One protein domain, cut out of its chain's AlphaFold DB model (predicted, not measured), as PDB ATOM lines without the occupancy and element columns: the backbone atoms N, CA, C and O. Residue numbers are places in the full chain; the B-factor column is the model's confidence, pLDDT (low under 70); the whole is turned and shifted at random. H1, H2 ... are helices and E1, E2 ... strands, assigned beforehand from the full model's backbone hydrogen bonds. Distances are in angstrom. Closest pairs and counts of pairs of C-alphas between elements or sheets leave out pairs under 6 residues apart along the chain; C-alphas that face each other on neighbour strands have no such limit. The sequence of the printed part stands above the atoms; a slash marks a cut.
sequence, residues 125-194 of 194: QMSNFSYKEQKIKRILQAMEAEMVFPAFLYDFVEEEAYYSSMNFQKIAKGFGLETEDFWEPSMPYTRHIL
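What this domain is: This is residues 125 to 194 of the 194 residues of the protein "PucR domain-containing protein" of Coprococcus comes (UniProt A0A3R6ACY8). Helix H1 packs on a small antiparallel hairpin, strands E1 and E2; H2, shorter, lies near its open end, and residues 175 to 194 trail away. Under half of the 70 printed residues are in named elements, in order H1, E1, E2, H2; the class is mixed. It is only just loose, close to compact: radius of gyration of the C-alphas 13.3 A, spans 39 by 28 by 27 A.

How they stand to each other: H1, residues 131 to 147, is closest to E2, residues 160 to 163, at C-alphas 137 and 163, 6.5 A. E1, residues 152 to 155, forms the hairpin with E2: N 153 and O 162, 2.9 A, are within hydrogen-bond range. H2, residues 166 to 174, is apart from H1; both have every O i to N i+4 pair within range.

Where its parts are: H1, 24.5 A long, begins at C-alpha 131 (8.611, -82.531, 51.171); H2, 12.3 A, ends at C-alpha 174 (11.992, -90.717, 21.591).

The domain as a whole: The printed part has no cut; pLDDT is under 70 at residues 125 to 129 and 193 to 194.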
ATOM      1  N   GLN A 125      -0.098 -90.778  44.412       54.53
ATOM      2  CA  GLN A 125       1.150 -91.362  43.882       54.53
ATOM      3  C   GLN A 125       2.453 -90.818  44.514       54.53
ATOM      4  O   GLN A 125       3.538 -91.155  44.049       54.53
ATOM      5  N   MET A 126       2.387 -89.960  45.544       53.28
ATOM      6  CA  MET A 126       3.553 -89.177  46.015       53.28
ATOM      7  C   MET A 126       4.001 -89.449  47.460       53.28
ATOM      8  O   MET A 126       4.833 -88.707  47.979       53.28
ATOM      9  N   SER A 127       3.491 -90.494  48.120       54.72
ATOM     10  CA  SER A 127       3.781 -90.786  49.537       54.72
ATOM     11  C   SER A 127       5.257 -91.064  49.851       54.72
ATOM     12  O   SER A 127       5.652 -90.937  51.004       54.72
ATOM     13  N   ASN A 128       6.065 -91.417  48.847       58.34
ATOM     14  CA  ASN A 128       7.455 -91.846  49.031       58.34
ATOM     15  C   ASN A 128       8.493 -90.729  48.796       58.34
ATOM     16  O   ASN A 128       9.684 -91.005  48.862       58.34
ATOM     17  N   PHE A 129       8.066 -89.493  48.510       69.06
ATOM     18  CA  PHE A 129       8.971 -88.373  48.212       69.06
ATOM     19  C   PHE A 129       9.166 -87.442  49.415       69.06
ATOM     20  O   PHE A 129       8.241 -87.227  50.204       69.06
ATOM     21  N   SER A 130      10.338 -86.814  49.510       78.06
ATOM     22  CA  SER A 130      10.618 -85.727  50.456       78.06
ATOM     23  C   SER A 130       9.684 -84.533  50.224       78.06
ATOM     24  O   SER A 130       9.195 -84.282  49.121       78.06
ATOM     25  N   TYR A 131       9.442 -83.734  51.267       71.62
ATOM     26  CA  TYR A 131       8.611 -82.531  51.171       71.62
ATOM     27  C   TYR A 131       9.120 -81.525  50.118       71.62
ATOM     28  O   TYR A 131       8.303 -80.877  49.453       71.62
ATOM     29  N   LYS A 132      10.451 -81.409  49.938       78.50
ATOM     30  CA  LYS A 132      11.076 -80.587  48.877       78.50
ATOM     31  C   LYS A 132      10.657 -81.113  47.500       78.50
ATOM     32  O   LYS A 132      10.087 -80.372  46.703       78.50
ATOM     33  N   GLU A 133      10.841 -82.405  47.267       79.75
ATOM     34  CA  GLU A 133      10.548 -83.069  45.993       79.75
ATOM     35  C   GLU A 133       9.056 -83.013  45.640       79.75
ATOM     36  O   GLU A 133       8.688 -82.726  44.500       79.75
ATOM     37  N   GLN A 134       8.176 -83.211  46.629       78.38
ATOM     38  CA  GLN A 134       6.727 -83.094  46.446       78.38
ATOM     39  C   GLN A 134       6.322 -81.689  45.981       78.38
ATOM     40  O   GLN A 134       5.416 -81.547  45.157       78.38
ATOM     41  N   LYS A 135       6.962 -80.635  46.504       78.94
ATOM     42  CA  LYS A 135       6.712 -79.257  46.057       78.94
ATOM     43  C   LYS A 135       7.183 -79.042  44.624       78.94
ATOM     44  O   LYS A 135       6.417 -78.495  43.835       78.94
ATOM     45  N   ILE A 136       8.398 -79.481  44.301       85.62
ATOM     46  CA  ILE A 136       8.980 -79.324  42.963       85.62
ATOM     47  C   ILE A 136       8.101 -80.022  41.922       85.62
ATOM     48  O   ILE A 136       7.641 -79.379  40.980       85.62
ATOM     49  N   LYS A 137       7.767 -81.302  42.135       83.25
ATOM     50  CA  LYS A 137       6.912 -82.065  41.210       83.25
ATOM     51  C   LYS A 137       5.544 -81.420  41.002       83.25
ATOM     52  O   LYS A 137       5.068 -81.376  39.875       83.25
ATOM     53  N   ARG A 138       4.931 -80.857  42.049       77.75
ATOM     54  CA  ARG A 138       3.646 -80.144  41.926       77.75
ATOM     55  C   ARG A 138       3.731 -78.898  41.054       77.75
ATOM     56  O   ARG A 138       2.801 -78.638  40.298       77.75
ATOM     57  N   ILE A 139       4.807 -78.125  41.179       84.19
ATOM     58  CA  ILE A 139       5.019 -76.937  40.344       84.19
ATOM     59  C   ILE A 139       5.180 -77.372  38.887       84.19
ATOM     60  O   ILE A 139       4.463 -76.870  38.028       84.19
ATOM     61  N   LEU A 140       6.040 -78.360  38.627       87.19
ATOM     62  CA  LEU A 140       6.269 -78.889  37.282       87.19
ATOM     63  C   LEU A 140       4.989 -79.451  36.647       87.19
ATOM     64  O   LEU A 140       4.713 -79.192  35.481       87.19
ATOM     65  N   GLN A 141       4.171 -80.173  37.412       84.56
ATOM     66  CA  GLN A 141       2.879 -80.687  36.948       84.56
ATOM     67  C   GLN A 141       1.881 -79.581  36.617       84.56
ATOM     68  O   GLN A 141       1.184 -79.667  35.612       84.56
ATOM     69  N   ALA A 142       1.807 -78.543  37.451       82.44
ATOM     70  CA  ALA A 142       0.953 -77.396  37.175       82.44
ATOM     71  C   ALA A 142       1.399 -76.654  35.908       82.44
ATOM     72  O   ALA A 142       0.556 -76.240  35.121       82.44
ATOM     73  N   MET A 143       2.712 -76.531  35.692       82.19
ATOM     74  CA  MET A 143       3.259 -75.973  34.455       82.19
ATOM     75  C   MET A 143       2.890 -76.824  33.239       82.19
ATOM     76  O   MET A 143       2.439 -76.263  32.251       82.19
ATOM     77  N   GLU A 144       3.011 -78.154  33.313       86.56
ATOM     78  CA  GLU A 144       2.614 -79.037  32.206       86.56
ATOM     79  C   GLU A 144       1.122 -78.932  31.885       86.56
ATOM     80  O   GLU A 144       0.754 -78.875  30.714       86.56
ATOM     81  N   ALA A 145       0.267 -78.859  32.906       83.38
ATOM     82  CA  ALA A 145      -1.171 -78.700  32.715       83.38
ATOM     83  C   ALA A 145      -1.533 -77.367  32.038       83.38
ATOM     84  O   ALA A 145      -2.415 -77.340  31.185       83.38
ATOM     85  N   GLU A 146      -0.847 -76.280  32.399       80.44
ATOM     86  CA  GLU A 146      -1.108 -74.943  31.854       80.44
ATOM     87  C   GLU A 146      -0.505 -74.756  30.455       80.44
ATOM     88  O   GLU A 146      -1.140 -74.201  29.562       80.44
ATOM     89  N   MET A 147       0.729 -75.223  30.248       85.50
ATOM     90  CA  MET A 147       1.462 -75.056  28.989       85.50
ATOM     91  C   MET A 147       1.122 -76.129  27.952       85.50
ATOM     92  O   MET A 147       1.517 -76.000  26.796       85.50
ATOM     93  N   VAL A 148       0.427 -77.200  28.356       83.88
ATOM     94  CA  VAL A 148       0.172 -78.396  27.533       83.88
ATOM     95  C   VAL A 148       1.486 -79.000  27.001       83.88
ATOM     96  O   VAL A 148       1.545 -79.608  25.935       83.88
ATOM     97  N   PHE A 149       2.570 -78.813  27.757       84.94
ATOM     98  CA  PHE A 149       3.913 -79.249  27.399       84.94
ATOM     99  C   PHE A 149       4.673 -79.682  28.658       84.94
ATOM    100  O   PHE A 149       4.656 -78.951  29.650       84.94
ATOM    101  N   PRO A 150       5.330 -80.854  28.665       87.00
ATOM    102  CA  PRO A 150       5.971 -81.377  29.864       87.00
ATOM    103  C   PRO A 150       7.147 -80.505  30.316       87.00
ATOM    104  O   PRO A 150       7.925 -80.009  29.503       87.00
ATOM    105  N   ALA A 151       7.287 -80.347  31.631       88.12
ATOM    106  CA  ALA A 151       8.284 -79.490  32.256       88.12
ATOM    107  C   ALA A 151       9.365 -80.305  32.981       88.12
ATOM    108  O   ALA A 151       9.112 -81.378  33.540       88.12
ATOM    109  N   PHE A 152      10.568 -79.740  33.008       89.00
ATOM    110  CA  PHE A 152      11.765 -80.325  33.593       89.00
ATOM    111  C   PHE A 152      12.496 -79.292  34.450       89.00
ATOM    112  O   PHE A 152      12.539 -78.111  34.101       89.00
ATOM    113  N   LEU A 153      13.059 -79.737  35.571       89.50
ATOM    114  CA  LEU A 153      13.947 -78.949  36.416       89.50
ATOM    115  C   LEU A 153      15.151 -79.804  36.798       89.50
ATOM    116  O   LEU A 153      14.979 -80.884  37.359       89.50
ATOM    117  N   TYR A 154      16.343 -79.269  36.568       86.94
ATOM    118  CA  TYR A 154      17.587 -79.827  37.079       86.94
ATOM    119  C   TYR A 154      18.131 -78.939  38.200       86.94
ATOM    120  O   TYR A 154      18.244 -77.722  38.028       86.94
ATOM    121  N   ASP A 155      18.428 -79.529  39.355       85.69
ATOM    122  CA  ASP A 155      19.081 -78.853  40.477       85.69
ATOM    123  C   ASP A 155      20.591 -79.121  40.399       85.69
ATOM    124  O   ASP A 155      21.049 -80.173  40.823       85.69
ATOM    125  N   PHE A 156      21.371 -78.171  39.863       80.25
ATOM    126  CA  PHE A 156      22.831 -78.311  39.722       80.25
ATOM    127  C   PHE A 156      23.583 -78.415  41.056       80.25
ATOM    128  O   PHE A 156      24.749 -78.793  41.060       80.25
ATOM    129  N   VAL A 157      22.963 -78.027  42.176       81.69
ATOM    130  CA  VAL A 157      23.606 -78.101  43.498       81.69
ATOM    131  C   VAL A 157      23.488 -79.509  44.072       81.69
ATOM    132  O   VAL A 157      24.429 -80.001  44.683       81.69
ATOM    133  N   GLU A 158      22.330 -80.134  43.884       83.38
ATOM    134  CA  GLU A 158      22.044 -81.487  44.378       83.38
ATOM    135  C   GLU A 158      22.281 -82.570  43.313       83.38
ATOM    136  O   GLU A 158      22.167 -83.747  43.623       83.38
ATOM    137  N   GLU A 159      22.571 -82.178  42.068       84.50
ATOM    138  CA  GLU A 159      22.690 -83.054  40.890       84.50
ATOM    139  C   GLU A 159      21.425 -83.896  40.617       84.50
ATOM    140  O   GLU A 159      21.477 -84.982  40.042       84.50
ATOM    141  N   GLU A 160      20.255 -83.368  40.991       84.38
ATOM    142  CA  GLU A 160      18.979 -84.085  40.947       84.38
ATOM    143  C   GLU A 160      18.031 -83.563  39.860       84.38
ATOM    144  O   GLU A 160      17.837 -82.356  39.669       84.38
ATOM    145  N   ALA A 161      17.371 -84.503  39.180       85.62
ATOM    146  CA  ALA A 161      16.479 -84.247  38.056       85.62
ATOM    147  C   ALA A 161      15.004 -84.461  38.427       85.62
ATOM    148  O   ALA A 161      14.577 -85.546  38.832       85.62
ATOM    149  N   TYR A 162      14.180 -83.440  38.198       88.12
ATOM    150  CA  TYR A 162      12.750 -83.459  38.477       88.12
ATOM    151  C   TYR A 162      11.934 -83.285  37.198       88.12
ATOM    152  O   TYR A 162      12.188 -82.405  36.379       88.12
ATOM    153  N   TYR A 163      10.885 -84.094  37.072       87.56
ATOM    154  CA  TYR A 163      10.030 -84.147  35.889       87.56
ATOM    155  C   TYR A 163       8.571 -83.908  36.276       87.56
ATOM    156  O   TYR A 163       8.116 -84.400  37.317       87.56
ATOM    157  N   SER A 164       7.826 -83.193  35.434       86.62
ATOM    158  CA  SER A 164       6.380 -83.001  35.592       86.62
ATOM    159  C   SER A 164       5.617 -84.326  35.467       86.62
ATOM    160  O   SER A 164       4.761 -84.651  36.293       86.62
ATOM    161  N   SER A 165       5.980 -85.142  34.478       84.38
ATOM    162  CA  SER A 165       5.374 -86.441  34.215       84.38
ATOM    163  C   SER A 165       6.341 -87.385  33.499       84.38
ATOM    164  O   SER A 165       7.399 -86.990  33.006       84.38
ATOM    165  N   MET A 166       5.946 -88.657  33.389       82.19
ATOM    166  CA  MET A 166       6.665 -89.646  32.578       82.19
ATOM    167  C   MET A 166       6.659 -89.297  31.081       82.19
ATOM    168  O   MET A 166       7.445 -89.867  30.325       82.19
ATOM    169  N   ASN A 167       5.793 -88.378  30.632       82.94
ATOM    170  CA  ASN A 167       5.760 -87.958  29.232       82.94
ATOM    171  C   ASN A 167       7.042 -87.229  28.842       82.94
ATOM    172  O   ASN A 167       7.531 -87.477  27.744       82.94
ATOM    173  N   PHE A 168       7.623 -86.418  29.739       84.81
ATOM    174  CA  PHE A 168       8.907 -85.761  29.474       84.81
ATOM    175  C   PHE A 168       9.975 -86.792  29.102       84.81
ATOM    176  O   PHE A 168      10.564 -86.730  28.028       84.81
ATOM    177  N   GLN A 169      10.156 -87.800  29.960       81.94
ATOM    178  CA  GLN A 169      11.160 -88.846  29.765       81.94
ATOM    179  C   GLN A 169      10.889 -89.687  28.512       81.94
ATOM    180  O   GLN A 169      11.824 -90.084  27.824       81.94
ATOM    181  N   LYS A 170       9.618 -89.961  28.192       84.69
ATOM    182  CA  LYS A 170       9.247 -90.675  26.959       84.69
ATOM    183  C   LYS A 170       9.581 -89.869  25.707       84.69
ATOM    184  O   LYS A 170      10.094 -90.442  24.753       84.69
ATOM    185  N   ILE A 171       9.286 -88.571  25.712       85.19
ATOM    186  CA  ILE A 171       9.570 -87.674  24.588       85.19
ATOM    187  C   ILE A 171      11.081 -87.531  24.413       85.19
ATOM    188  O   ILE A 171      11.573 -87.789  23.321       85.19
ATOM    189  N   ALA A 172      11.816 -87.227  25.487       85.31
ATOM    190  CA  ALA A 172      13.276 -87.112  25.466       85.31
ATOM    191  C   ALA A 172      13.936 -88.377  24.888       85.31
ATOM    192  O   ALA A 172      14.670 -88.294  23.906       85.31
ATOM    193  N   LYS A 173      13.557 -89.563  25.388       85.00
ATOM    194  CA  LYS A 173      14.033 -90.848  24.848       85.00
ATOM    195  C   LYS A 173      13.633 -91.079  23.394       85.00
ATOM    196  O   LYS A 173      14.412 -91.649  22.640       85.00
ATOM    197  N   GLY A 174      12.440 -90.644  22.984       84.94
ATOM    198  CA  GLY A 174      11.992 -90.717  21.591       84.94
ATOM    199  C   GLY A 174      12.868 -89.904  20.632       84.94
ATOM    200  O   GLY A 174      13.007 -90.285  19.472       84.94
ATOM    201  N   PHE A 175      13.494 -88.835  21.127       83.88
ATOM    202  CA  PHE A 175      14.478 -88.032  20.400       83.88
ATOM    203  C   PHE A 175      15.933 -88.466  20.648       83.88
ATOM    204  O   PHE A 175      16.839 -87.867  20.077       83.88
ATOM    205  N   GLY A 176      16.165 -89.504  21.460       83.62
ATOM    206  CA  GLY A 176      17.510 -89.956  21.828       83.62
ATOM    207  C   GLY A 176      18.281 -88.955  22.690       83.62
ATOM    208  O   GLY A 176      19.504 -88.943  22.626       83.62
ATOM    209  N   LEU A 177      17.570 -88.105  23.438       84.38
ATOM    210  CA  LEU A 177      18.160 -87.112  24.332       84.38
ATOM    211  C   LEU A 177      18.384 -87.715  25.717       84.38
ATOM    212  O   LEU A 177      17.451 -88.266  26.318       84.38
ATOM    213  N   GLU A 178      19.598 -87.550  26.226       83.25
ATOM    214  CA  GLU A 178      19.944 -87.777  27.624       83.25
ATOM    215  C   GLU A 178      19.679 -86.515  28.458       83.25
ATOM    216  O   GLU A 178      19.327 -85.450  27.943       83.25
ATOM    217  N   THR A 179      19.782 -86.627  29.783       78.94
ATOM    218  CA  THR A 179      19.454 -85.500  30.674       78.94
ATOM    219  C   THR A 179      20.459 -84.359  30.492       78.94
ATOM    220  O   THR A 179      20.084 -83.191  30.468       78.94
ATOM    221  N   GLU A 180      21.727 -84.696  30.285       83.06
ATOM    222  CA  GLU A 180      22.824 -83.751  30.104       83.06
ATOM    223  C   GLU A 180      22.653 -82.915  28.830       83.06
ATOM    224  O   GLU A 180      23.017 -81.739  28.818       83.06
ATOM    225  N   ASP A 181      21.992 -83.457  27.798       84.75
ATOM    226  CA  ASP A 181      21.778 -82.770  26.520       84.75
ATOM    227  C   ASP A 181      20.956 -81.476  26.649       84.75
ATOM    228  O   ASP A 181      21.000 -80.616  25.767       84.75
ATOM    229  N   PHE A 182      20.202 -81.304  27.741       83.00
ATOM    230  CA  PHE A 182      19.389 -80.107  27.968       83.00
ATOM    231  C   PHE A 182      20.205 -78.877  28.397       83.00
ATOM    232  O   PHE A 182      19.706 -77.755  28.276       83.00
ATOM    233  N   TRP A 183      21.440 -79.052  28.876       82.81
ATOM    234  CA  TRP A 183      22.355 -77.946  29.209       82.81
ATOM    235  C   TRP A 183      23.730 -78.066  28.539       82.81
ATOM    236  O   TRP A 183      24.376 -77.044  28.309       82.81
ATOM    237  N   GLU A 184      24.136 -79.274  28.153       83.75
ATOM    238  CA  GLU A 184      25.322 -79.588  27.354       83.75
ATOM    239  C   GLU A 184      24.929 -80.457  26.145       83.75
ATOM    240  O   GLU A 184      25.193 -81.657  26.114       83.75
ATOM    241  N   PRO A 185      24.274 -79.868  25.127       83.31
ATOM    242  CA  PRO A 185      23.756 -80.611  23.982       83.31
ATOM    243  C   PRO A 185      24.866 -81.304  23.182       83.31
ATOM    244  O   PRO A 185      25.742 -80.649  22.610       83.31
ATOM    245  N   SER A 186      24.777 -82.630  23.071       81.94
ATOM    246  CA  SER A 186      25.638 -83.448  22.206       81.94
ATOM    247  C   SER A 186      25.231 -83.402  20.724       81.94
ATOM    248  O   SER A 186      26.019 -83.753  19.842       81.94
ATOM    249  N   MET A 187      24.009 -82.938  20.438       80.44
ATOM    250  CA  MET A 187      23.430 -82.836  19.095       80.44
ATOM    251  C   MET A 187      23.405 -81.388  18.573       80.44
ATOM    252  O   MET A 187      23.452 -80.441  19.361       80.44
ATOM    253  N   PRO A 188      23.292 -81.174  17.244       82.56
ATOM    254  CA  PRO A 188      23.131 -79.838  16.679       82.56
ATOM    255  C   PRO A 188      21.909 -79.130  17.274       82.56
ATOM    256  O   PRO A 188      20.791 -79.635  17.195       82.56
ATOM    257  N   TYR A 189      22.121 -77.944  17.838       80.69
ATOM    258  CA  TYR A 189      21.077 -77.160  18.489       80.69
ATOM    259  C   TYR A 189      21.106 -75.710  18.008       80.69
ATOM    260  O   TYR A 189      22.151 -75.169  17.639       80.69
ATOM    261  N   THR A 190      19.945 -75.059  18.038       79.88
ATOM    262  CA  THR A 190      19.835 -73.630  17.744       79.88
ATOM    263  C   THR A 190      19.866 -72.855  19.053       79.88
ATOM    264  O   THR A 190      18.982 -73.006  19.895       79.88
ATOM    265  N   ARG A 191      20.879 -72.003  19.237       77.12
ATOM    266  CA  ARG A 191      20.980 -71.129  20.410       77.12
ATOM    267  C   ARG A 191      20.300 -69.793  20.125       77.12
ATOM    268  O   ARG A 191      20.834 -68.973  19.384       77.12
ATOM    269  N   HIS A 192      19.151 -69.554  20.750       70.12
ATOM    270  CA  HIS A 192      18.538 -68.229  20.789       70.12
ATOM    271  C   HIS A 192      18.919 -67.551  22.104       70.12
ATOM    272  O   HIS A 192      18.460 -67.949  23.171       70.12
ATOM    273  N   ILE A 193      19.805 -66.559  22.027       57.34
ATOM    274  CA  ILE A 193      20.091 -65.663  23.148       57.34
ATOM    275  C   ILE A 193      19.106 -64.500  23.006       57.34
ATOM    276  O   ILE A 193      19.160 -63.792  22.000       57.34
ATOM    277  N   LEU A 194      18.169 -64.382  23.950       39.88
ATOM    278  CA  LEU A 194      17.286 -63.220  24.088       39.88
ATOM    279  C   LEU A 194      18.011 -62.085  24.815       39.88
ATOM    280  O   LEU A 194      18.784 -62.398  25.750       39.88
TER     281      LEU A 194